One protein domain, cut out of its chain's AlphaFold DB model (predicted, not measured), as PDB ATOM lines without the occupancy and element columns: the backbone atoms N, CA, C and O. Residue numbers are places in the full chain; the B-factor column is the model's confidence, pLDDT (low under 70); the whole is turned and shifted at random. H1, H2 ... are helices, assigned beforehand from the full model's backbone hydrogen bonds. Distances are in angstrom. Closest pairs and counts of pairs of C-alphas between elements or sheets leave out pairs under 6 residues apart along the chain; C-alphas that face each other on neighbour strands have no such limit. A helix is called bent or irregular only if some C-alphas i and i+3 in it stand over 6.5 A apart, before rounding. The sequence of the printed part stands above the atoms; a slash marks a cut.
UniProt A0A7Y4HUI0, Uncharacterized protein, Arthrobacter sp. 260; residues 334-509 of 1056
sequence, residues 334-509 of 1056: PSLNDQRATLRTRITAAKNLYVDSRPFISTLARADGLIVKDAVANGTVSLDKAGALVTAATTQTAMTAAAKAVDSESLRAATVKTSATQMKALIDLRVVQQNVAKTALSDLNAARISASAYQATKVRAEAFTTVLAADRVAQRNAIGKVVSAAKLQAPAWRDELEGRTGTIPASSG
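Overview. This is residues 334 to 509 of the 1056 residues of an uncharacterized protein of Arthrobacter sp. 260 (UniProt A0A7Y4HUI0). This is a long rod built along one helix, H4, with H1 and H3 packed beside its first part and H5 and H6 beside its later part, like two three-helix bundles set end to end that share H4. The short H2 lies near the middle of the rod, in the turn from H1 to H3. The printed part has 176 residues with six named helices, H1 to H6 in order along the chain, and no named strand; the class is all helix. It is loose, with a radius of gyration of the C-alphas of 22.2 A, and spans 77 by 27 by 25 A.

Along the chain. H1 is residues 336 to 355, beginning at C-alpha 336 at (27.912, -72.648, -22.214) and 28.6 A long from first to last C-alpha. H2 is residues 360 to 363. H3, residues 366 to 392, is 39.3 A long. H4, residues 396 to 445, is the longest helix at 73.3 A, from C-alpha 396 at (26.210, -67.803, -17.608) to C-alpha 445 at (32.477, -23.088, -75.336). H5, residues 451 to 478, is 41.2 A long. H6, residues 490 to 499, is irregular: C-alphas 492 and 495 are 7.5 A apart.

Arrangement. H1, H3, H4, H5 and H6 form an up-and-down bundle, each running against the one before it in the chain. H4 is the hub and touches the five other helices. With residues 396 to 417 alone it touches H1, at a shallow tilt of 21 degrees, the same way; the closest C-alphas, of Ala 350 and Ser 410, are 5.0 A apart. H3 and H4 are a hairpin at a shallow tilt of 14 degrees, closest at the C-alphas of Val 390 and Ala 402, 5.3 A apart. H1 touches H3, with the closest C-alphas, of Tyr 354 and Val 376, 5.5 A apart. H2 touches residues 368 to 373 of H3 alone; the closest C-alphas, of Ile 361 and Gly 369, are 3.9 A apart. H4 and H5 are a hairpin at 16 degrees, a shallow tilt, with the closest C-alphas, of Ser 419 and Gln 475, 5.3 A apart. H5 and H6 are a third hairpin, closest at the C-alphas of Val 467 and Ala 490, 5.7 A apart. H6 touches residues 426 to 436 of H4 alone, closest at the C-alphas of Val 436 and Glu 498, 6.6 A apart. H1 is apart from H5 and H6. Every O i to N i+4 pair is within hydrogen-bond range in H1, H3, H4 and H5; in H6 it is 3 of 6, and H2 is too short for such a pair.

Size, cuts and confidence. The two C-alphas farthest apart, those of Thr 394 and Ala 447, are 77.7 A apart. The printed part has no cut. The link from H5 to H6, 11 residues, is long; the others are tight. The mean pLDDT of the printed part is 94.2, and residue 334 is under 70.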
ATOM      1  N   PRO A 334      20.552 -73.387 -23.781       67.19
ATOM      2  CA  PRO A 334      21.770 -73.824 -24.470       67.19
ATOM      3  C   PRO A 334      22.967 -73.852 -23.519       67.19
ATOM      4  O   PRO A 334      23.170 -72.905 -22.750       67.19
ATOM      5  N   SER A 335      23.781 -74.908 -23.588       82.00
ATOM      6  CA  SER A 335      24.950 -75.036 -22.719       82.00
ATOM      7  C   SER A 335      25.951 -73.903 -22.978       82.00
ATOM      8  O   SER A 335      25.984 -73.300 -24.057       82.00
ATOM      9  N   LEU A 336      26.832 -73.622 -22.011       80.44
ATOM     10  CA  LEU A 336      27.912 -72.648 -22.214       80.44
ATOM     11  C   LEU A 336      28.808 -73.018 -23.409       80.44
ATOM     12  O   LEU A 336      29.356 -72.130 -24.056       80.44
ATOM     13  N   ASN A 337      28.938 -74.310 -23.731       82.75
ATOM     14  CA  ASN A 337      29.714 -74.771 -24.881       82.75
ATOM     15  C   ASN A 337      29.024 -74.435 -26.214       82.75
ATOM     16  O   ASN A 337      29.700 -73.972 -27.134       82.75
ATOM     17  N   ASP A 338      27.697 -74.563 -26.292       82.31
ATOM     18  CA  ASP A 338      26.913 -74.217 -27.489       82.31
ATOM     19  C   ASP A 338      26.916 -72.702 -27.743       82.31
ATOM     20  O   ASP A 338      27.119 -72.230 -28.870       82.31
ATOM     21  N   GLN A 339      26.773 -71.917 -26.670       86.56
ATOM     22  CA  GLN A 339      26.900 -70.458 -26.723       86.56
ATOM     23  C   GLN A 339      28.313 -70.052 -27.169       86.56
ATOM     24  O   GLN A 339      28.470 -69.211 -28.058       86.56
ATOM     25  N   ARG A 340      29.355 -70.704 -26.632       92.62
ATOM     26  CA  ARG A 340      30.754 -70.463 -27.012       92.62
ATOM     27  C   ARG A 340      31.014 -70.758 -28.489       92.62
ATOM     28  O   ARG A 340      31.672 -69.957 -29.153       92.62
ATOM     29  N   ALA A 341      30.508 -71.874 -29.012       86.31
ATOM     30  CA  ALA A 341      30.645 -72.229 -30.425       86.31
ATOM     31  C   ALA A 341      29.988 -71.173 -31.333       86.31
ATOM     32  O   ALA A 341      30.617 -70.686 -32.273       86.31
ATOM     33  N   THR A 342      28.777 -70.732 -30.983       89.38
ATOM     34  CA  THR A 342      28.055 -69.674 -31.711       89.38
ATOM     35  C   THR A 342      28.836 -68.358 -31.737       89.38
ATOM     36  O   THR A 342      28.990 -67.737 -32.794       89.38
ATOM     37  N   LEU A 343      29.377 -67.932 -30.591       91.19
ATOM     38  CA  LEU A 343      30.160 -66.699 -30.497       91.19
ATOM     39  C   LEU A 343      31.481 -66.788 -31.274       91.19
ATOM     40  O   LEU A 343      31.877 -65.805 -31.898       91.19
ATOM     41  N   ARG A 344      32.135 -67.956 -31.326       92.94
ATOM     42  CA  ARG A 344      33.339 -68.173 -32.154       92.94
ATOM     43  C   ARG A 344      33.061 -68.011 -33.649       92.94
ATOM     44  O   ARG A 344      33.870 -67.399 -34.352       92.94
ATOM     45  N   THR A 345      31.913 -68.481 -34.134       91.81
ATOM     46  CA  THR A 345      31.492 -68.258 -35.526       91.81
ATOM     47  C   THR A 345      31.286 -66.772 -35.813       91.81
ATOM     48  O   THR A 345      31.782 -66.269 -36.821       91.81
ATOM     49  N   ARG A 346      30.637 -66.029 -34.901       92.19
ATOM     50  CA  ARG A 346      30.469 -64.568 -35.035       92.19
ATOM     51  C   ARG A 346      31.804 -63.828 -35.040       92.19
ATOM     52  O   ARG A 346      32.018 -62.981 -35.900       92.19
ATOM     53  N   ILE A 347      32.722 -64.194 -34.143       95.38
ATOM     54  CA  ILE A 347      34.084 -63.643 -34.116       95.38
ATOM     55  C   ILE A 347      34.783 -63.882 -35.459       95.38
ATOM     56  O   ILE A 347      35.400 -62.969 -35.997       95.38
ATOM     57  N   THR A 348      34.663 -65.081 -36.028       93.44
ATOM     58  CA  THR A 348      35.266 -65.410 -37.330       93.44
ATOM     59  C   THR A 348      34.674 -64.562 -38.456       93.44
ATOM     60  O   THR A 348      35.418 -63.979 -39.243       93.44
ATOM     61  N   ALA A 349      33.349 -64.402 -38.497       91.88
ATOM     62  CA  ALA A 349      32.689 -63.526 -39.464       91.88
ATOM     63  C   ALA A 349      33.140 -62.059 -39.320       91.88
ATOM     64  O   ALA A 349      33.457 -61.409 -40.315       91.88
ATOM     65  N   ALA A 350      33.248 -61.553 -38.088       92.94
ATOM     66  CA  ALA A 350      33.746 -60.207 -37.815       92.94
ATOM     67  C   ALA A 350      35.220 -60.026 -38.231       92.94
ATOM     68  O   ALA A 350      35.577 -58.989 -38.791       92.94
ATOM     69  N   LYS A 351      36.072 -61.046 -38.044       94.69
ATOM     70  CA  LYS A 351      37.456 -61.041 -38.553       94.69
ATOM     71  C   LYS A 351      37.502 -60.941 -40.078       94.69
ATOM     72  O   LYS A 351      38.274 -60.138 -40.598       94.69
ATOM     73  N   ASN A 352      36.654 -61.687 -40.784       94.81
ATOM     74  CA  ASN A 352      36.590 -61.632 -42.246       94.81
ATOM     75  C   ASN A 352      36.180 -60.241 -42.748       94.81
ATOM     76  O   ASN A 352      36.804 -59.727 -43.666       94.81
ATOM     77  N   LEU A 353      35.240 -59.563 -42.079       95.50
ATOM     78  CA  LEU A 353      34.868 -58.184 -42.428       95.50
ATOM     79  C   LEU A 353      36.055 -57.211 -42.348       95.50
ATOM     80  O   LEU A 353      36.194 -56.334 -43.204       95.50
ATOM     81  N   TYR A 354      36.938 -57.369 -41.358       97.06
ATOM     82  CA  TYR A 354      38.169 -56.579 -41.275       97.06
ATOM     83  C   TYR A 354      39.162 -56.920 -42.391       97.06
ATOM     84  O   TYR A 354      39.763 -56.007 -42.957       97.06
ATOM     85  N   VAL A 355      39.324 -58.202 -42.739       94.38
ATOM     86  CA  VAL A 355      40.157 -58.636 -43.877       94.38
ATOM     87  C   VAL A 355      39.638 -58.032 -45.181       94.38
ATOM     88  O   VAL A 355      40.393 -57.368 -45.891       94.38
ATOM     89  N   ASP A 356      38.335 -58.136 -45.424       93.69
ATOM     90  CA  ASP A 356      37.655 -57.613 -46.611       93.69
ATOM     91  C   ASP A 356      37.646 -56.082 -46.674       93.69
ATOM     92  O   ASP A 356      37.295 -55.501 -47.706       93.69
ATOM     93  N   SER A 357      37.989 -55.409 -45.576       96.25
ATOM     94  CA  SER A 357      38.120 -53.953 -45.523       96.25
ATOM     95  C   SER A 357      39.518 -53.467 -45.921       96.25
ATOM     96  O   SER A 357      39.672 -52.312 -46.313       96.25
ATOM     97  N   ARG A 358      40.544 -54.329 -45.869       93.88
ATOM     98  CA  ARG A 358      41.940 -53.956 -46.171       93.88
ATOM     99  C   ARG A 358      42.161 -53.419 -47.589       93.88
ATOM    100  O   ARG A 358      42.911 -52.450 -47.701       93.88
ATOM    101  N   PRO A 359      41.532 -53.955 -48.657       95.38
ATOM    102  CA  PRO A 359      41.725 -53.419 -50.006       95.38
ATOM    103  C   PRO A 359      41.394 -51.923 -50.115       95.38
ATOM    104  O   PRO A 359      42.087 -51.190 -50.824       95.38
ATOM    105  N   PHE A 360      40.414 -51.438 -49.336       94.19
ATOM    106  CA  PHE A 360      40.001 -50.034 -49.360       94.19
ATOM    107  C   PHE A 360      41.078 -49.057 -48.886       94.19
ATOM    108  O   PHE A 360      41.038 -47.891 -49.268       94.19
ATOM    109  N   ILE A 361      42.065 -49.514 -48.108       92.56
ATOM    110  CA  ILE A 361      43.172 -48.674 -47.623       92.56
ATOM    111  C   ILE A 361      43.921 -48.028 -48.797       92.56
ATOM    112  O   ILE A 361      44.359 -46.889 -48.690       92.56
ATOM    113  N   SER A 362      44.051 -48.754 -49.911       87.88
ATOM    114  CA  SER A 362      44.761 -48.289 -51.108       87.88
ATOM    115  C   SER A 362      43.863 -47.638 -52.163       87.88
ATOM    116  O   SER A 362      44.363 -46.906 -53.010       87.88
ATOM    117  N   THR A 363      42.552 -47.900 -52.137       90.00
ATOM    118  CA  THR A 363      41.615 -47.395 -53.157       90.00
ATOM    119  C   THR A 363      40.887 -46.122 -52.740       90.00
ATOM    120  O   THR A 363      40.284 -45.462 -53.584       90.00
ATOM    121  N   LEU A 364      40.837 -45.826 -51.442       92.88
ATOM    122  CA  LEU A 364      40.261 -44.589 -50.926       92.88
ATOM    123  C   LEU A 364      41.310 -43.471 -50.923       92.88
ATOM    124  O   LEU A 364      42.512 -43.730 -50.919       92.88
ATOM    125  N   ALA A 365      40.833 -42.226 -50.866       89.19
ATOM    126  CA  ALA A 365      41.670 -41.063 -50.587       89.19
ATOM    127  C   ALA A 365      42.523 -41.293 -49.331       89.19
ATOM    128  O   ALA A 365      42.056 -41.923 -48.374       89.19
ATOM    129  N   ARG A 366      43.746 -40.751 -49.299       86.19
ATOM    130  CA  ARG A 366      44.747 -41.099 -48.277       86.19
ATOM    131  C   ARG A 366      44.207 -41.029 -46.846       86.19
ATOM    132  O   ARG A 366      44.379 -41.976 -46.080       86.19
ATOM    133  N   ALA A 367      43.556 -39.925 -46.478       89.69
ATOM    134  CA  ALA A 367      43.023 -39.754 -45.127       89.69
ATOM    135  C   ALA A 367      41.949 -40.796 -44.774       89.69
ATOM    136  O   ALA A 367      41.927 -41.299 -43.653       89.69
ATOM    137  N   ASP A 368      41.096 -41.166 -45.730       93.94
ATOM    138  CA  ASP A 368      40.060 -42.186 -45.527       93.94
ATOM    139  C   ASP A 368      40.673 -43.581 -45.409       93.94
ATOM    140  O   ASP A 368      40.308 -44.351 -44.521       93.94
ATOM    141  N   GLY A 369      41.651 -43.890 -46.266       94.50
ATOM    142  CA  GLY A 369      42.383 -45.152 -46.227       94.50
ATOM    143  C   GLY A 369      43.116 -45.360 -44.899       94.50
ATOM    144  O   GLY A 369      43.081 -46.462 -44.351       94.50
ATOM    145  N   LEU A 370      43.717 -44.304 -44.338       93.06
ATOM    146  CA  LEU A 370      44.345 -44.343 -43.011       93.06
ATOM    147  C   LEU A 370      43.323 -44.585 -41.892       93.06
ATOM    148  O   LEU A 370      43.555 -45.441 -41.044       93.06
ATOM    149  N   ILE A 371      42.164 -43.921 -41.931       95.38
ATOM    150  CA  ILE A 371      41.082 -44.155 -40.961       95.38
ATOM    151  C   ILE A 371      40.613 -45.619 -41.009       95.38
ATOM    152  O   ILE A 371      40.434 -46.248 -39.964       95.38
ATOM    153  N   VAL A 372      40.458 -46.197 -42.207       97.50
ATOM    154  CA  VAL A 372      40.108 -47.618 -42.370       97.50
ATOM    155  C   VAL A 372      41.220 -48.524 -41.841       97.50
ATOM    156  O   VAL A 372      40.930 -49.474 -41.115       97.50
ATOM    157  N   LYS A 373      42.486 -48.231 -42.162       97.25
ATOM    158  CA  LYS A 373      43.649 -48.989 -41.678       97.25
ATOM    159  C   LYS A 373      43.675 -49.047 -40.152       97.25
ATOM    160  O   LYS A 373      43.793 -50.136 -39.587       97.25
ATOM    161  N   ASP A 374      43.528 -47.900 -39.498       97.56
ATOM    162  CA  ASP A 374      43.571 -47.798 -38.041       97.56
ATOM    163  C   ASP A 374      42.355 -48.479 -37.403       97.56
ATOM    164  O   ASP A 374      42.490 -49.194 -36.408       97.56
ATOM    165  N   ALA A 375      41.169 -48.342 -38.004       97.62
ATOM    166  CA  ALA A 375      39.966 -49.030 -37.545       97.62
ATOM    167  C   ALA A 375      40.081 -50.559 -37.661       97.62
ATOM    168  O   ALA A 375      39.665 -51.269 -36.747       97.62
ATOM    169  N   VAL A 376      40.683 -51.072 -38.739       97.88
ATOM    170  CA  VAL A 376      40.970 -52.505 -38.912       97.88
ATOM    171  C   VAL A 376      41.963 -52.990 -37.855       97.88
ATOM    172  O   VAL A 376      41.719 -54.015 -37.216       97.88
ATOM    173  N   ALA A 377      43.063 -52.264 -37.639       97.19
ATOM    174  CA  ALA A 377      44.087 -52.641 -36.666       97.19
ATOM    175  C   ALA A 377      43.529 -52.662 -35.230       97.19
ATOM    176  O   ALA A 377      43.594 -53.686 -34.547       97.19
ATOM    177  N   ASN A 378      42.901 -51.566 -34.800       97.00
ATOM    178  CA  ASN A 378      42.343 -51.428 -33.453       97.00
ATOM    179  C   ASN A 378      41.135 -52.350 -33.220       97.00
ATOM    180  O   ASN A 378      40.961 -52.904 -32.128       97.00
ATOM    181  N   GLY A 379      40.306 -52.534 -34.250       96.44
ATOM    182  CA  GLY A 379      39.153 -53.424 -34.224       96.44
ATOM    183  C   GLY A 379      39.547 -54.895 -34.105       96.44
ATOM    184  O   GLY A 379      38.928 -55.627 -33.338       96.44
ATOM    185  N   THR A 380      40.629 -55.312 -34.773       96.50
ATOM    186  CA  THR A 380      41.167 -56.679 -34.646       96.50
ATOM    187  C   THR A 380      41.598 -56.964 -33.204       96.50
ATOM    188  O   THR A 380      41.180 -57.966 -32.627       96.50
ATOM    189  N   VAL A 381      42.341 -56.042 -32.579       97.50
ATOM    190  CA  VAL A 381      42.780 -56.174 -31.177       97.50
ATOM    191  C   VAL A 381      41.592 -56.224 -30.209       97.50
ATOM    192  O   VAL A 381      41.581 -57.021 -29.272       97.50
ATOM    193  N   SER A 382      40.577 -55.381 -30.419       96.50
ATOM    194  CA  SER A 382      39.372 -55.359 -29.574       96.50
ATOM    195  C   SER A 382      38.551 -56.645 -29.709       96.50
ATOM    196  O   SER A 382      38.079 -57.189 -28.709       96.50
ATOM    197  N   LEU A 383      38.445 -57.179 -30.925       96.94
ATOM    198  CA  LEU A 383      37.750 -58.433 -31.197       96.94
ATOM    199  C   LEU A 383      38.471 -59.644 -30.583       96.94
ATOM    200  O   LEU A 383      37.812 -60.535 -30.047       96.94
ATOM    201  N   ASP A 384      39.806 -59.661 -30.581       96.94
ATOM    202  CA  ASP A 384      40.582 -60.705 -29.897       96.94
ATOM    203  C   ASP A 384      40.368 -60.671 -28.375       96.94
ATOM    204  O   ASP A 384      40.187 -61.722 -27.755       96.94
ATOM    205  N   LYS A 385      40.274 -59.477 -27.767       97.50
ATOM    206  CA  LYS A 385      39.901 -59.330 -26.346       97.50
ATOM    207  C   LYS A 385      38.500 -59.878 -26.063       97.50
ATOM    208  O   LYS A 385      38.316 -60.584 -25.074       97.50
ATOM    209  N   ALA A 386      37.525 -59.611 -26.933       96.69
ATOM    210  CA  ALA A 386      36.186 -60.190 -26.807       96.69
ATOM    211  C   ALA A 386      36.220 -61.729 -26.918       96.69
ATOM    212  O   ALA A 386      35.571 -62.422 -26.135       96.69
ATOM    213  N   GLY A 387      37.036 -62.282 -27.820       97.06
ATOM    214  CA  GLY A 387      37.256 -63.729 -27.930       97.06
ATOM    215  C   GLY A 387      37.913 -64.361 -26.696       97.06
ATOM    216  O   GLY A 387      37.567 -65.487 -26.317       97.06
ATOM    217  N   ALA A 388      38.806 -63.636 -26.019       97.69
ATOM    218  CA  ALA A 388      39.382 -64.075 -24.751       97.69
ATOM    219  C   ALA A 388      38.316 -64.172 -23.645       97.69
ATOM    220  O   ALA A 388      38.294 -65.166 -22.918       97.69
ATOM    221  N   LEU A 389      37.371 -63.222 -23.573       96.88
ATOM    222  CA  LEU A 389      36.235 -63.289 -22.638       96.88
ATOM    223  C   LEU A 389      35.360 -64.523 -22.888       96.88
ATOM    224  O   LEU A 389      34.980 -65.213 -21.946       96.88
ATOM    225  N   VAL A 390      35.090 -64.845 -24.157       96.50
ATOM    226  CA  VAL A 390      34.332 -66.046 -24.555       96.50
ATOM    227  C   VAL A 390      35.036 -67.338 -24.111       96.50
ATOM    228  O   VAL A 390      34.388 -68.316 -23.725       96.50
ATOM    229  N   THR A 391      36.369 -67.347 -24.150       95.06
ATOM    230  CA  THR A 391      37.181 -68.491 -23.711       95.06
ATOM    231  C   THR A 391      37.217 -68.606 -22.185       95.06
ATOM    232  O   THR A 391      37.092 -69.710 -21.666       95.06
ATOM    233  N   ALA A 392      37.320 -67.481 -21.472       95.00
ATOM    234  CA  ALA A 392      37.401 -67.430 -20.012       95.00
ATOM    235  C   ALA A 392      36.045 -67.578 -19.292       95.00
ATOM    236  O   ALA A 392      36.014 -67.838 -18.091       95.00
ATOM    237  N   ALA A 393      34.918 -67.404 -19.990       94.56
ATOM    238  CA  ALA A 393      33.590 -67.470 -19.389       94.56
ATOM    239  C   ALA A 393      33.239 -68.892 -18.904       94.56
ATOM    240  O   ALA A 393      32.967 -69.789 -19.708       94.56
ATOM    241  N   THR A 394      33.200 -69.068 -17.580       94.38
ATOM    242  CA  THR A 394      32.798 -70.304 -16.878       94.38
ATOM    243  C   THR A 394      31.399 -70.229 -16.261       94.38
ATOM    244  O   THR A 394      30.881 -71.239 -15.796       94.38
ATOM    245  N   THR A 395      30.762 -69.054 -16.277       92.12
ATOM    246  CA  THR A 395      29.406 -68.822 -15.754       92.12
ATOM    247  C   THR A 395      28.499 -68.227 -16.827       92.12
ATOM    248  O   THR A 395      28.972 -67.586 -17.769       92.12
ATOM    249  N   GLN A 396      27.181 -68.385 -16.675       89.38
ATOM    250  CA  GLN A 396      26.210 -67.803 -17.608       89.38
ATOM    251  C   GLN A 396      26.287 -66.271 -17.642       89.38
ATOM    252  O   GLN A 396      26.227 -65.681 -18.715       89.38
ATOM    253  N   THR A 397      26.505 -65.620 -16.498       90.44
ATOM    254  CA  THR A 397      26.687 -64.161 -16.423       90.44
ATOM    255  C   THR A 397      27.910 -63.700 -17.216       90.44
ATOM    256  O   THR A 397      27.819 -62.748 -17.991       90.44
ATOM    257  N   ALA A 398      29.044 -64.401 -17.080       92.62
ATOM    258  CA  ALA A 398      30.251 -64.100 -17.847       92.62
ATOM    259  C   ALA A 398      30.050 -64.352 -19.351       92.62
ATOM    260  O   ALA A 398      30.511 -63.559 -20.170       92.62
ATOM    261  N   MET A 399      29.319 -65.408 -19.720       94.75
ATOM    262  CA  MET A 399      29.004 -65.716 -21.118       94.75
ATOM    263  C   MET A 399      28.093 -64.658 -21.750       94.75
ATOM    264  O   MET A 399      28.355 -64.215 -22.865       94.75
ATOM    265  N   THR A 400      27.084 -64.171 -21.024       92.19
ATOM    266  CA  THR A 400      26.223 -63.063 -21.471       92.19
ATOM    267  C   THR A 400      27.025 -61.773 -21.672       92.19
ATOM    268  O   THR A 400      26.836 -61.068 -22.666       92.19
ATOM    269  N   ALA A 401      27.963 -61.466 -20.768       91.56
ATOM    270  CA  ALA A 401      28.852 -60.316 -20.919       91.56
ATOM    271  C   ALA A 401      29.779 -60.460 -22.142       91.56
ATOM    272  O   ALA A 401      29.932 -59.513 -22.917       91.56
ATOM    273  N   ALA A 402      30.344 -61.653 -22.357       95.56
ATOM    274  CA  ALA A 402      31.166 -61.959 -23.524       95.56
ATOM    275  C   ALA A 402      30.367 -61.856 -24.834       95.56
ATOM    276  O   ALA A 402      30.858 -61.277 -25.801       95.56
ATOM    277  N   ALA A 403      29.117 -62.330 -24.857       94.38
ATOM    278  CA  ALA A 403      28.222 -62.203 -26.005       94.38
ATOM    279  C   ALA A 403      27.974 -60.733 -26.378       94.38
ATOM    280  O   ALA A 403      28.143 -60.357 -27.535       94.38
ATOM    281  N   LYS A 404      27.683 -59.875 -25.391       95.31
ATOM    282  CA  LYS A 404      27.498 -58.430 -25.609       95.31
ATOM    283  C   LYS A 404      28.758 -57.758 -26.170       95.31
ATOM    284  O   LYS A 404      28.657 -56.874 -27.026       95.31
ATOM    285  N   ALA A 405      29.937 -58.171 -25.703       96.31
ATOM    286  CA  ALA A 405      31.210 -57.687 -26.232       96.31
ATOM    287  C   ALA A 405      31.418 -58.125 -27.693       96.31
ATOM    288  O   ALA A 405      31.751 -57.296 -28.537       96.31
ATOM    289  N   VAL A 406      31.148 -59.394 -28.018       96.75
ATOM    290  CA  VAL A 406      31.228 -59.917 -29.393       96.75
ATOM    291  C   VAL A 406      30.237 -59.217 -30.323       96.75
ATOM    292  O   VAL A 406      30.613 -58.877 -31.443       96.75
ATOM    293  N   ASP A 407      29.008 -58.953 -29.882       94.81
ATOM    294  CA  ASP A 407      28.001 -58.261 -30.696       94.81
ATOM    295  C   ASP A 407      28.411 -56.810 -30.986       94.81
ATOM    296  O   ASP A 407      28.300 -56.342 -32.122       94.81
ATOM    297  N   SER A 408      28.977 -56.124 -29.988       96.19
ATOM    298  CA  SER A 408      29.519 -54.769 -30.147       96.19
ATOM    299  C   SER A 408      30.661 -54.730 -31.170       96.19
ATOM    300  O   SER A 408      30.669 -53.890 -32.072       96.19
ATOM    301  N   GLU A 409      31.609 -55.663 -31.080       97.56
ATOM    302  CA  GLU A 409      32.743 -55.720 -32.010       97.56
ATOM    303  C   GLU A 409      32.351 -56.232 -33.403       97.56
ATOM    304  O   GLU A 409      32.931 -55.804 -34.401       97.56
ATOM    305  N   SER A 410      31.319 -57.073 -33.501       96.12
ATOM    306  CA  SER A 410      30.750 -57.501 -34.784       96.12
ATOM    307  C   SER A 410      30.072 -56.337 -35.508       96.12
ATOM    308  O   SER A 410      30.277 -56.163 -36.711       96.12
ATOM    309  N   LEU A 411      29.323 -55.495 -34.783       96.25
ATOM    310  CA  LEU A 411      28.755 -54.264 -35.338       96.25
ATOM    311  C   LEU A 411      29.862 -53.307 -35.792       96.25
ATOM    312  O   LEU A 411      29.801 -52.802 -36.910       96.25
ATOM    313  N   ARG A 412      30.909 -53.110 -34.978       97.88
ATOM    314  CA  ARG A 412      32.063 -52.279 -35.353       97.88
ATOM    315  C   ARG A 412      32.702 -52.754 -36.663       97.88
ATOM    316  O   ARG A 412      32.927 -51.940 -37.557       97.88
ATOM    317  N   ALA A 413      32.947 -54.059 -36.800       97.44
ATOM    318  CA  ALA A 413      33.527 -54.648 -38.008       97.44
ATOM    319  C   ALA A 413      32.633 -54.444 -39.245       97.44
ATOM    320  O   ALA A 413      33.118 -54.049 -40.309       97.44
ATOM    321  N   ALA A 414      31.319 -54.644 -39.098       96.56
ATOM    322  CA  ALA A 414      30.348 -54.425 -40.171       96.56
ATOM    323  C   ALA A 414      30.295 -52.958 -40.613       96.56
ATOM    324  O   ALA A 414      30.220 -52.672 -41.812       96.56
ATOM    325  N   THR A 415      30.394 -52.028 -39.667       97.56
ATOM    326  CA  THR A 415      30.419 -50.591 -39.944       97.56
ATOM    327  C   THR A 415      31.671 -50.177 -40.691       97.56
ATOM    328  O   THR A 415      31.552 -49.464 -41.681       97.56
ATOM    329  N   VAL A 416      32.855 -50.679 -40.315       98.06
ATOM    330  CA  VAL A 416      34.096 -50.422 -41.072       98.06
ATOM    331  C   VAL A 416      33.935 -50.848 -42.534       98.06
ATOM    332  O   VAL A 416      34.168 -50.040 -43.434       98.06
ATOM    333  N   LYS A 417      33.467 -52.078 -42.780       97.19
ATOM    334  CA  LYS A 417      33.278 -52.603 -44.140       97.19
ATOM    335  C   LYS A 417      32.237 -51.810 -44.933       97.19
ATOM    336  O   LYS A 417      32.470 -51.466 -46.096       97.19
ATOM    337  N   THR A 418      31.096 -51.512 -44.314       97.50
ATOM    338  CA  THR A 418      29.983 -50.808 -44.967       97.50
ATOM    339  C   THR A 418      30.360 -49.368 -45.291       97.50
ATOM    340  O   THR A 418      30.209 -48.946 -46.437       97.50
ATOM    341  N   SER A 419      30.928 -48.637 -44.331       97.69
ATOM    342  CA  SER A 419      31.355 -47.255 -44.532       97.69
ATOM    343  C   SER A 419      32.480 -47.136 -45.558       97.69
ATOM    344  O   SER A 419      32.416 -46.251 -46.406       97.69
ATOM    345  N   ALA A 420      33.463 -48.045 -45.563       96.38
ATOM    346  CA  ALA A 420      34.514 -48.050 -46.587       96.38
ATOM    347  C   ALA A 420      33.945 -48.291 -48.000       96.38
ATOM    348  O   ALA A 420      34.319 -47.608 -48.955       96.38
ATOM    349  N   THR A 421      32.973 -49.201 -48.122       96.44
ATOM    350  CA  THR A 421      32.261 -49.460 -49.385       96.44
ATOM    351  C   THR A 421      31.473 -48.229 -49.842       96.44
ATOM    352  O   THR A 421      31.539 -47.836 -51.004       96.44
ATOM    353  N   GLN A 422      30.761 -47.578 -48.920       96.62
ATOM    354  CA  GLN A 422      30.002 -46.360 -49.198       96.62
ATOM    355  C   GLN A 422      30.912 -45.187 -49.584       96.62
ATOM    356  O   GLN A 422      30.603 -44.472 -50.532       96.62
ATOM    357  N   MET A 423      32.067 -45.018 -48.934       95.62
ATOM    358  CA  MET A 423      33.060 -44.015 -49.332       95.62
ATOM    359  C   MET A 423      33.581 -44.250 -50.751       95.62
ATOM    360  O   MET A 423      33.731 -43.290 -51.504       95.62
ATOM    361  N   LYS A 424      33.799 -45.509 -51.153       94.62
ATOM    362  CA  LYS A 424      34.181 -45.819 -52.537       94.62
ATOM    363  C   LYS A 424      33.085 -45.420 -53.530       94.62
ATOM    364  O   LYS A 424      33.402 -44.828 -54.557       94.62
ATOM    365  N   ALA A 425      31.815 -45.658 -53.203       94.25
ATOM    366  CA  ALA A 425      30.695 -45.220 -54.038       94.25
ATOM    367  C   ALA A 425      30.623 -43.684 -54.176       94.25
ATOM    368  O   ALA A 425      30.319 -43.172 -55.251       94.25
ATOM    369  N   LEU A 426      30.958 -42.933 -53.120       95.88
ATOM    370  CA  LEU A 426      31.040 -41.466 -53.186       95.88
ATOM    371  C   LEU A 426      32.163 -40.980 -54.118       95.88
ATOM    372  O   LEU A 426      31.992 -39.962 -54.789       95.88
ATOM    373  N   ILE A 427      33.291 -41.697 -54.193       92.81
ATOM    374  CA  ILE A 427      34.361 -41.407 -55.166       92.81
ATOM    375  C   ILE A 427      33.839 -41.587 -56.596       92.81
ATOM    376  O   ILE A 427      34.098 -40.744 -57.451       92.81
ATOM    377  N   ASP A 428      33.058 -42.635 -56.851       90.75
ATOM    378  CA  ASP A 428      32.503 -42.888 -58.186       90.75
ATOM    379  C   ASP A 428      31.497 -41.800 -58.596       90.75
ATOM    380  O   ASP A 428      31.551 -41.282 -59.713       90.75
ATOM    381  N   LEU A 429      30.652 -41.344 -57.665       95.44
ATOM    382  CA  LEU A 429      29.744 -40.211 -57.895       95.44
ATOM    383  C   LEU A 429      30.478 -38.881 -58.113       95.44
ATOM    384  O   LEU A 429      30.016 -38.032 -58.878       95.44
ATOM    385  N   ARG A 430      31.638 -38.687 -57.480       95.06
ATOM    386  CA  ARG A 430      32.486 -37.516 -57.737       95.06
ATOM    387  C   ARG A 430      32.950 -37.480 -59.195       95.06
ATOM    388  O   ARG A 430      32.908 -36.420 -59.810       95.06
ATOM    389  N   VAL A 431      33.339 -38.621 -59.771       92.06
ATOM    390  CA  VAL A 431      33.741 -38.703 -61.189       92.06
ATOM    391  C   VAL A 431      32.583 -38.319 -62.113       92.06
ATOM    392  O   VAL A 431      32.785 -37.570 -63.071       92.06
ATOM    393  N   VAL A 432      31.359 -38.762 -61.803       93.19
ATOM    394  CA  VAL A 432      30.146 -38.364 -62.541       93.19
ATOM    395  C   VAL A 432      29.982 -36.842 -62.531       93.19
ATOM    396  O   VAL A 432      29.868 -36.226 -63.592       93.19
ATOM    397  N   GLN A 433      30.060 -36.212 -61.356       94.56
ATOM    398  CA  GLN A 433      29.959 -34.755 -61.234       94.56
ATOM    399  C   GLN A 433      31.036 -34.017 -62.039       94.56
ATOM    400  O   GLN A 433      30.727 -33.045 -62.734       94.56
ATOM    401  N   GLN A 434      32.281 -34.489 -61.999       93.94
ATOM    402  CA  GLN A 434      33.380 -33.882 -62.749       93.94
ATOM    403  C   GLN A 434      33.156 -33.979 -64.263       93.94
ATOM    404  O   GLN A 434      33.438 -33.026 -64.994       93.94
ATOM    405  N   ASN A 435      32.610 -35.097 -64.745       93.75
ATOM    406  CA  ASN A 435      32.269 -35.276 -66.154       93.75
ATOM    407  C   ASN A 435      31.120 -34.360 -66.591       93.75
ATOM    408  O   ASN A 435      31.204 -33.756 -67.663       93.75
ATOM    409  N   VAL A 436      30.088 -34.195 -65.758       95.00
ATOM    410  CA  VAL A 436      28.989 -33.247 -66.014       95.00
ATOM    411  C   VAL A 436      29.526 -31.820 -66.129       95.00
ATOM    412  O   VAL A 436      29.211 -31.130 -67.100       95.00
ATOM    413  N   ALA A 437      30.401 -31.401 -65.210       95.06
ATOM    414  CA  ALA A 437      31.031 -30.081 -65.236       95.06
ATOM    415  C   ALA A 437      31.874 -29.849 -66.503       95.06
ATOM    416  O   ALA A 437      31.697 -28.846 -67.197       95.06
ATOM    417  N   LYS A 438      32.755 -30.799 -66.850       93.44
ATOM    418  CA  LYS A 438      33.595 -30.726 -68.061       93.44
ATOM    419  C   LYS A 438      32.759 -30.678 -69.338       93.44
ATOM    420  O   LYS A 438      33.063 -29.904 -70.244       93.44
ATOM    421  N   THR A 439      31.697 -31.477 -69.400       95.06
ATOM    422  CA  THR A 439      30.799 -31.516 -70.560       95.06
ATOM    423  C   THR A 439      30.024 -30.210 -70.690       95.06
ATOM    424  O   THR A 439      29.977 -29.650 -71.778       95.06
ATOM    425  N   ALA A 440      29.496 -29.669 -69.589       94.94
ATOM    426  CA  ALA A 440      28.804 -28.384 -69.596       94.94
ATOM    427  C   ALA A 440      29.720 -27.236 -70.054       94.94
ATOM    428  O   ALA A 440      29.300 -26.409 -70.859       94.94
ATOM    429  N   LEU A 441      30.981 -27.213 -69.608       94.69
ATOM    430  CA  LEU A 441      31.965 -26.232 -70.072       94.69
ATOM    431  C   LEU A 441      32.269 -26.399 -71.571       94.69
ATOM    432  O   LEU A 441      32.309 -25.417 -72.308       94.69
ATOM    433  N   SER A 442      32.454 -27.637 -72.037       93.94
ATOM    434  CA  SER A 442      32.658 -27.926 -73.463       93.94
ATOM    435  C   SER A 442      31.461 -27.490 -74.313       93.94
ATOM    436  O   SER A 442      31.648 -26.905 -75.380       93.94
ATOM    437  N   ASP A 443      30.241 -27.741 -73.837       94.94
ATOM    438  CA  ASP A 443      29.006 -27.335 -74.501       94.94
ATOM    439  C   ASP A 443      28.877 -25.808 -74.553       94.94
ATOM    440  O   ASP A 443      28.526 -25.274 -75.603       94.94
ATOM    441  N   LEU A 444      29.194 -25.103 -73.460       93.81
ATOM    442  CA  LEU A 444      29.189 -23.638 -73.417       93.81
ATOM    443  C   LEU A 444      30.183 -23.060 -74.432       93.81
ATOM    444  O   LEU A 444      29.810 -22.222 -75.250       93.81
ATOM    445  N   ASN A 445      31.424 -23.552 -74.428       90.06
ATOM    446  CA  ASN A 445      32.477 -23.088 -75.336       90.06
ATOM    447  C   ASN A 445      32.152 -23.381 -76.810       90.06
ATOM    448  O   ASN A 445      32.544 -22.626 -77.694       90.06
ATOM    449  N   ALA A 446      31.422 -24.464 -77.077       94.25
ATOM    450  CA  ALA A 446      30.945 -24.821 -78.410       94.25
ATOM    451  C   ALA A 446      29.587 -24.187 -78.769       94.25
ATOM    452  O   ALA A 446      29.000 -24.576 -79.778       94.25
ATOM    453  N   ALA A 447      29.063 -23.275 -77.939       94.75
ATOM    454  CA  ALA A 447      27.745 -22.652 -78.083       94.75
ATOM    455  C   ALA A 447      26.574 -23.654 -78.232       94.75
ATOM    456  O   ALA A 447      25.537 -23.336 -78.812       94.75
ATOM    457  N   ARG A 448      26.722 -24.873 -77.693       96.38
ATOM    458  CA  ARG A 448      25.680 -25.918 -77.663       96.38
ATOM    459  C   ARG A 448      24.634 -25.680 -76.575       96.38
ATOM    460  O   ARG A 448      23.533 -26.213 -76.665       96.38
ATOM    461  N   ILE A 449      24.973 -24.900 -75.549       95.62
ATOM    462  CA  ILE A 449      24.057 -24.475 -74.485       95.62
ATOM    463  C   ILE A 449      24.182 -22.973 -74.237       95.62
ATOM    464  O   ILE A 449      25.231 -22.377 -74.480       95.62
ATOM    465  N   SER A 450      23.117 -22.363 -73.716       95.94
ATOM    466  CA  SER A 450      23.144 -20.968 -73.280       95.94
ATOM    467  C   SER A 450      23.945 -20.792 -71.985       95.94
ATOM    468  O   SER A 450      24.085 -21.718 -71.180       95.94
ATOM    469  N   ALA A 451      24.381 -19.557 -71.718       93.62
ATOM    470  CA  ALA A 451      24.981 -19.191 -70.434       93.62
ATOM    471  C   ALA A 451      24.039 -19.468 -69.242       93.62
ATOM    472  O   ALA A 451      24.489 -19.907 -68.188       93.62
ATOM    473  N   SER A 452      22.722 -19.288 -69.417       95.62
ATOM    474  CA  SER A 452      21.727 -19.602 -68.382       95.62
ATOM    475  C   SER A 452      21.622 -21.104 -68.094       95.62
ATOM    476  O   SER A 452      21.556 -21.505 -66.932       95.62
ATOM    477  N   ALA A 453      21.668 -21.950 -69.127       94.69
ATOM    478  CA  ALA A 453      21.656 -23.403 -68.976       94.69
ATOM    479  C   ALA A 453      22.949 -23.923 -68.322       94.69
ATOM    480  O   ALA A 453      22.909 -24.829 -67.480       94.69
ATOM    481  N   TYR A 454      24.091 -23.319 -68.662       94.88
ATOM    482  CA  TYR A 454      25.354 -23.578 -67.975       94.88
ATOM    483  C   TYR A 454      25.268 -23.196 -66.493       94.88
ATOM    484  O   TYR A 454      25.575 -24.020 -65.635       94.88
ATOM    485  N   GLN A 455      24.758 -22.001 -66.179       95.06
ATOM    486  CA  GLN A 455      24.624 -21.535 -64.799       95.06
ATOM    487  C   GLN A 455      23.721 -22.449 -63.956       95.06
ATOM    488  O   GLN A 455      24.059 -22.764 -62.816       95.06
ATOM    489  N   ALA A 456      22.614 -22.945 -64.515       94.88
ATOM    490  CA  ALA A 456      21.760 -23.921 -63.833       94.88
ATOM    491  C   ALA A 456      22.503 -25.239 -63.533       94.88
ATOM    492  O   ALA A 456      22.350 -25.822 -62.460       94.88
ATOM    493  N   THR A 457      23.348 -25.693 -64.464       94.88
ATOM    494  CA  THR A 457      24.188 -26.885 -64.272       94.88
ATOM    495  C   THR A 457      25.262 -26.647 -63.216       94.88
ATOM    496  O   THR A 457      25.473 -27.513 -62.367       94.88
ATOM    497  N   LYS A 458      25.882 -25.463 -63.214       94.94
ATOM    498  CA  LYS A 458      26.863 -25.048 -62.210       94.94
ATOM    499  C   LYS A 458      26.284 -25.123 -60.800       94.94
ATOM    500  O   LYS A 458      26.842 -25.823 -59.963       94.94
ATOM    501  N   VAL A 459      25.120 -24.508 -60.574       95.50
ATOM    502  CA  VAL A 459      24.439 -24.513 -59.267       95.50
ATOM    503  C   VAL A 459      24.142 -25.938 -58.784       95.50
ATOM    504  O   VAL A 459      24.438 -26.268 -57.636       95.50
ATOM    505  N   ARG A 460      23.612 -26.813 -59.653       96.06
ATOM    506  CA  ARG A 460      23.352 -28.222 -59.300       96.06
ATOM    507  C   ARG A 460      24.629 -28.982 -58.956       96.06
ATOM    508  O   ARG A 460      24.669 -29.681 -57.948       96.06
ATOM    509  N   ALA A 461      25.662 -28.856 -59.782       95.69
ATOM    510  CA  ALA A 461      26.918 -29.569 -59.586       95.69
ATOM    511  C   ALA A 461      27.650 -29.098 -58.320       95.69
ATOM    512  O   ALA A 461      28.193 -29.926 -57.591       95.69
ATOM    513  N   GLU A 462      27.636 -27.796 -58.024       96.44
ATOM    514  CA  GLU A 462      28.176 -27.250 -56.777       96.44
ATOM    515  C   GLU A 462      27.392 -27.783 -55.569       96.44
ATOM    516  O   GLU A 462      28.006 -28.330 -54.650       96.44
ATOM    517  N   ALA A 463      26.053 -27.752 -55.595       97.62
ATOM    518  CA  ALA A 463      25.224 -28.328 -54.534       97.62
ATOM    519  C   ALA A 463      25.505 -29.827 -54.326       97.62
ATOM    520  O   ALA A 463      25.737 -30.260 -53.197       97.62
ATOM    521  N   PHE A 464      25.599 -30.613 -55.399       97.94
ATOM    522  CA  PHE A 464      25.895 -32.043 -55.317       97.94
ATOM    523  C   PHE A 464      27.227 -32.335 -54.611       97.94
ATOM    524  O   PHE A 464      27.298 -33.217 -53.755       97.94
ATOM    525  N   THR A 465      28.279 -31.553 -54.889       97.56
ATOM    526  CA  THR A 465      29.575 -31.736 -54.206       97.56
ATOM    527  C   THR A 465      29.499 -31.488 -52.700       97.56
ATOM    528  O   THR A 465      30.229 -32.136 -51.946       97.56
ATOM    529  N   THR A 466      28.600 -30.613 -52.236       98.50
ATOM    530  CA  THR A 466      28.380 -30.405 -50.794       98.50
ATOM    531  C   THR A 466      27.712 -31.612 -50.133       98.50
ATOM    532  O   THR A 466      28.105 -31.992 -49.033       98.50
ATOM    533  N   VAL A 467      26.771 -32.268 -50.825       98.06
ATOM    534  CA  VAL A 467      26.126 -33.504 -50.348       98.06
ATOM    535  C   VAL A 467      27.145 -34.640 -50.268       98.06
ATOM    536  O   VAL A 467      27.214 -35.329 -49.252       98.06
ATOM    537  N   LEU A 468      28.012 -34.785 -51.281       97.38
ATOM    538  CA  LEU A 468      29.114 -35.754 -51.251       97.38
ATOM    539  C   LEU A 468      30.041 -35.541 -50.044       97.38
ATOM    540  O   LEU A 468      30.454 -36.509 -49.403       97.38
ATOM    541  N   ALA A 469      30.380 -34.288 -49.727       97.56
ATOM    542  CA  ALA A 469      31.236 -33.966 -48.587       97.56
ATOM    543  C   ALA A 469      30.561 -34.287 -47.243       97.56
ATOM    544  O   ALA A 469      31.194 -34.889 -46.370       97.56
ATOM    545  N   ALA A 470      29.274 -33.958 -47.094       97.88
ATOM    546  CA  ALA A 470      28.494 -34.278 -45.901       97.88
ATOM    547  C   ALA A 470      28.378 -35.796 -45.677       97.88
ATOM    548  O   ALA A 470      28.688 -36.284 -44.585       97.88
ATOM    549  N   ASP A 471      28.032 -36.551 -46.722       97.50
ATOM    550  CA  ASP A 471      27.966 -38.015 -46.692       97.50
ATOM    551  C   ASP A 471      29.315 -38.627 -46.296       97.50
ATOM    552  O   ASP A 471      29.387 -39.513 -45.441       97.50
ATOM    553  N   ARG A 472      30.412 -38.123 -46.872       96.19
ATOM    554  CA  ARG A 472      31.760 -38.598 -46.556       96.19
ATOM    555  C   ARG A 472      32.121 -38.365 -45.090       96.19
ATOM    556  O   ARG A 472      32.675 -39.263 -44.456       96.19
ATOM    557  N   VAL A 473      31.803 -37.197 -44.529       95.94
ATOM    558  CA  VAL A 473      32.030 -36.916 -43.101       95.94
ATOM    559  C   VAL A 473      31.169 -37.811 -42.211       95.94
ATOM    560  O   VAL A 473      31.672 -38.327 -41.212       95.94
ATOM    561  N   ALA A 474      29.914 -38.072 -42.584       96.44
ATOM    562  CA  ALA A 474      29.062 -39.007 -41.857       96.44
ATOM    563  C   ALA A 474      29.676 -40.418 -41.813       96.44
ATOM    564  O   ALA A 474      29.712 -41.036 -40.748       96.44
ATOM    565  N   GLN A 475      30.252 -40.889 -42.927       97.00
ATOM    566  CA  GLN A 475      30.976 -42.162 -42.954       97.00
ATOM    567  C   GLN A 475      32.234 -42.138 -42.082       97.00
ATOM    568  O   GLN A 475      32.433 -43.049 -41.278       97.00
ATOM    569  N   ARG A 476      33.063 -41.087 -42.175       95.19
ATOM    570  CA  ARG A 476      34.267 -40.938 -41.333       95.19
ATOM    571  C   ARG A 476      33.927 -41.010 -39.849       95.19
ATOM    572  O   ARG A 476      34.631 -41.659 -39.084       95.19
ATOM    573  N   ASN A 477      32.827 -40.376 -39.454       95.19
ATOM    574  CA  ASN A 477      32.385 -40.336 -38.067       95.19
ATOM    575  C   ASN A 477      31.870 -41.683 -37.546       95.19
ATOM    576  O   ASN A 477      31.835 -41.853 -36.324       95.19
ATOM    577  N   ALA A 478      31.475 -42.609 -38.425       95.75
ATOM    578  CA  ALA A 478      30.996 -43.944 -38.071       95.75
ATOM    579  C   ALA A 478      32.121 -44.994 -38.028       95.75
ATOM    580  O   ALA A 478      32.078 -45.898 -37.189       95.75
ATOM    581  N   ILE A 479      33.136 -44.880 -38.896       95.06
ATOM    582  CA  ILE A 479      34.223 -45.864 -38.989       95.06
ATOM    583  C   ILE A 479      34.916 -46.052 -37.634       95.06
ATOM    584  O   ILE A 479      35.256 -45.102 -36.931       95.06
ATOM    585  N   GLY A 480      35.120 -47.319 -37.266       90.94
ATOM    586  CA  GLY A 480      35.791 -47.698 -36.027       90.94
ATOM    587  C   GLY A 480      34.936 -47.552 -34.767       90.94
ATOM    588  O   GLY A 480      35.444 -47.839 -33.687       90.94
ATOM    589  N   LYS A 481      33.653 -47.168 -34.863       95.19
ATOM    590  CA  LYS A 481      32.714 -47.071 -33.729       95.19
ATOM    591  C   LYS A 481      31.657 -48.184 -33.750       95.19
ATOM    592  O   LYS A 481      31.392 -48.789 -34.783       95.19
ATOM    593  N   VAL A 482      31.038 -48.437 -32.594       96.06
ATOM    594  CA  VAL A 482      29.947 -49.419 -32.415       96.06
ATOM    595  C   VAL A 482      28.601 -48.757 -32.733       96.06
ATOM    596  O   VAL A 482      27.773 -48.526 -31.859       96.06
ATOM    597  N   VAL A 483      28.419 -48.361 -33.987       95.12
ATOM    598  CA  VAL A 483      27.200 -47.717 -34.506       95.12
ATOM    599  C   VAL A 483      26.960 -48.209 -35.922       95.12
ATOM    600  O   VAL A 483      27.926 -48.571 -36.578       95.12
ATOM    601  N   SER A 484      25.728 -48.203 -36.425       93.50
ATOM    602  CA  SER A 484      25.469 -48.511 -37.840       93.50
ATOM    603  C   SER A 484      26.089 -47.464 -38.771       93.50
ATOM    604  O   SER A 484      26.132 -46.279 -38.434       93.50
ATOM    605  N   ALA A 485      26.529 -47.887 -39.959       93.25
ATOM    606  CA  ALA A 485      26.989 -46.966 -40.999       93.25
ATOM    607  C   ALA A 485      25.872 -45.990 -41.409       93.25
ATOM    608  O   ALA A 485      24.698 -46.365 -41.489       93.25
ATOM    609  N   ALA A 486      26.240 -44.737 -41.679       92.75
ATOM    610  CA  ALA A 486      25.283 -43.719 -42.093       92.75
ATOM    611  C   ALA A 486      24.702 -44.043 -43.483       92.75
ATOM    612  O   ALA A 486      25.369 -44.620 -44.342       92.75
ATOM    613  N   LYS A 487      23.445 -43.667 -43.731       94.12
ATOM    614  CA  LYS A 487      22.843 -43.781 -45.065       94.12
ATOM    615  C   LYS A 487      23.325 -42.623 -45.942       94.12
ATOM    616  O   LYS A 487      23.322 -41.487 -45.483       94.12
ATOM    617  N   LEU A 488      23.695 -42.918 -47.190       96.06
ATOM    618  CA  LEU A 488      24.092 -41.900 -48.166       96.06
ATOM    619  C   LEU A 488      22.879 -41.148 -48.721       96.06
ATOM    620  O   LEU A 488      21.850 -41.762 -49.020       96.06
ATOM    621  N   GLN A 489      23.030 -39.839 -48.903       96.31
ATOM    622  CA  GLN A 489      22.059 -38.966 -49.558       96.31
ATOM    623  C   GLN A 489      22.395 -38.734 -51.035       96.31
ATOM    624  O   GLN A 489      21.491 -38.703 -51.865       96.31
ATOM    625  N   ALA A 490      23.678 -38.616 -51.386       95.94
ATOM    626  CA  ALA A 490      24.131 -38.267 -52.731       95.94
ATOM    627  C   ALA A 490      23.612 -39.189 -53.855       95.94
ATOM    628  O   ALA A 490      23.258 -38.659 -54.907       95.94
ATOM    629  N   PRO A 491      23.495 -40.525 -53.682       96.44
ATOM    630  CA  PRO A 491      22.991 -41.394 -54.744       96.44
ATOM    631  C   PRO A 491      21.583 -41.037 -55.237       96.44
ATOM    632  O   PRO A 491      21.275 -41.298 -56.394       96.44
ATOM    633  N   ALA A 492      20.745 -40.436 -54.385       94.94
ATOM    634  CA  ALA A 492      19.379 -40.062 -54.743       94.94
ATOM    635  C   ALA A 492      19.305 -38.872 -55.713       94.94
ATOM    636  O   ALA A 492      18.259 -38.669 -56.305       94.94
ATOM    637  N   TRP A 493      20.396 -38.112 -55.869       96.06
ATOM    638  CA  TRP A 493      20.456 -36.892 -56.686       96.06
ATOM    639  C   TRP A 493      21.211 -37.077 -58.004       96.06
ATOM    640  O   TRP A 493      21.582 -36.105 -58.670       96.06
ATOM    641  N   ARG A 494      21.543 -38.327 -58.342       94.19
ATOM    642  CA  ARG A 494      22.338 -38.646 -59.528       94.19
ATOM    643  C   ARG A 494      21.588 -38.280 -60.810       94.19
ATOM    644  O   ARG A 494      22.174 -37.643 -61.684       94.19
ATOM    645  N   ASP A 495      20.312 -38.639 -60.893       92.06
ATOM    646  CA  ASP A 495      19.505 -38.445 -62.098       92.06
ATOM    647  C   ASP A 495      19.260 -36.953 -62.372       92.06
ATOM    648  O   ASP A 495      19.363 -36.508 -63.513       92.06
ATOM    649  N   GLU A 496      19.035 -36.135 -61.339       93.56
ATOM    650  CA  GLU A 496      18.917 -34.676 -61.459       93.56
ATOM    651  C   GLU A 496      20.223 -34.026 -61.935       93.56
ATOM    652  O   GLU A 496      20.212 -33.065 -62.715       93.56
ATOM    653  N   LEU A 497      21.367 -34.553 -61.487       94.12
ATOM    654  CA  LEU A 497      22.682 -34.075 -61.905       94.12
ATOM    655  C   LEU A 497      22.959 -34.403 -63.380       94.12
ATOM    656  O   LEU A 497      23.328 -33.506 -64.142       94.12
ATOM    657  N   GLU A 498      22.786 -35.664 -63.784       92.25
ATOM    658  CA  GLU A 498      23.067 -36.137 -65.148       92.25
ATOM    659  C   GLU A 498      22.018 -35.635 -66.156       92.25
ATOM    660  O   GLU A 498      22.372 -35.181 -67.247       92.25
ATOM    661  N   GLY A 499      20.738 -35.630 -65.773       85.19
ATOM    662  CA  GLY A 499      19.607 -35.207 -66.604       85.19
ATOM    663  C   GLY A 499      19.483 -33.694 -66.801       85.19
ATOM    664  O   GLY A 499      18.703 -33.247 -67.640       85.19
ATOM    665  N   ARG A 500      20.259 -32.880 -66.068       81.62
ATOM    666  CA  ARG A 500      20.210 -31.402 -66.088       81.62
ATOM    667  C   ARG A 500      18.822 -30.824 -65.752       81.62
ATOM    668  O   ARG A 500      18.518 -29.687 -66.128       81.62
ATOM    669  N   THR A 501      18.008 -31.562 -65.004       84.81
ATOM    670  CA  THR A 501      16.649 -31.191 -64.582       84.81
ATOM    671  C   THR A 501      16.551 -31.068 -63.063       84.81
ATOM    672  O   THR A 501      17.375 -31.608 -62.335       84.81
ATOM    673  N   GLY A 502      15.541 -30.348 -62.567       89.25
ATOM    674  CA  GLY A 502      15.297 -30.216 -61.126       89.25
ATOM    675  C   GLY A 502      16.333 -29.371 -60.372       89.25
ATOM    676  O   GLY A 502      17.138 -28.639 -60.967       89.25
ATOM    677  N   THR A 503      16.275 -29.457 -59.042       92.62
ATOM    678  CA  THR A 503      17.148 -28.762 -58.086       92.62
ATOM    679  C   THR A 503      17.739 -29.764 -57.097       92.62
ATOM    680  O   THR A 503      17.082 -30.724 -56.711       92.62
ATOM    681  N   ILE A 504      18.987 -29.533 -56.682       96.25
ATOM    682  CA  ILE A 504      19.674 -30.352 -55.675       96.25
ATOM    683  C   ILE A 504      19.887 -29.471 -54.437       96.25
ATOM    684  O   ILE A 504      20.438 -28.374 -54.581       96.25
ATOM    685  N   PRO A 505      19.461 -29.895 -53.234       94.62
ATOM    686  CA  PRO A 505      19.690 -29.129 -52.019       94.62
ATOM    687  C   PRO A 505      21.173 -29.162 -51.633       94.62
ATOM    688  O   PRO A 505      21.796 -30.223 -51.587       94.62
ATOM    689  N   ALA A 506      21.742 -27.997 -51.328       94.75
ATOM    690  CA  ALA A 506      23.092 -27.914 -50.783       94.75
ATOM    691  C   ALA A 506      23.112 -28.320 -49.300       94.75
ATOM    692  O   ALA A 506      22.185 -28.030 -48.543       94.75
ATOM    693  N   SER A 507      24.200 -28.957 -48.877       97.00
ATOM    694  CA  SER A 507      24.467 -29.282 -47.475       97.00
ATOM    695  C   SER A 507      25.161 -28.118 -46.768       97.00
ATOM    696  O   SER A 507      26.092 -27.515 -47.307       97.00
ATOM    697  N   SER A 508      24.730 -27.808 -45.544       95.06
ATOM    698  CA  SER A 508      25.296 -26.715 -44.749       95.06
ATOM    699  C   SER A 508      26.753 -26.978 -44.348       95.06
ATOM    700  O   SER A 508      27.190 -28.119 -44.213       95.06
ATOM    701  N   GLY A 509      27.518 -25.900 -44.157       96.44
ATOM    702  CA  GLY A 509      28.925 -25.968 -43.746       96.44
ATOM    703  C   GLY A 509      29.927 -26.209 -44.880       96.44
ATOM    704  O   GLY A 509      31.130 -26.184 -44.622       96.44
TER     705      GLY A 509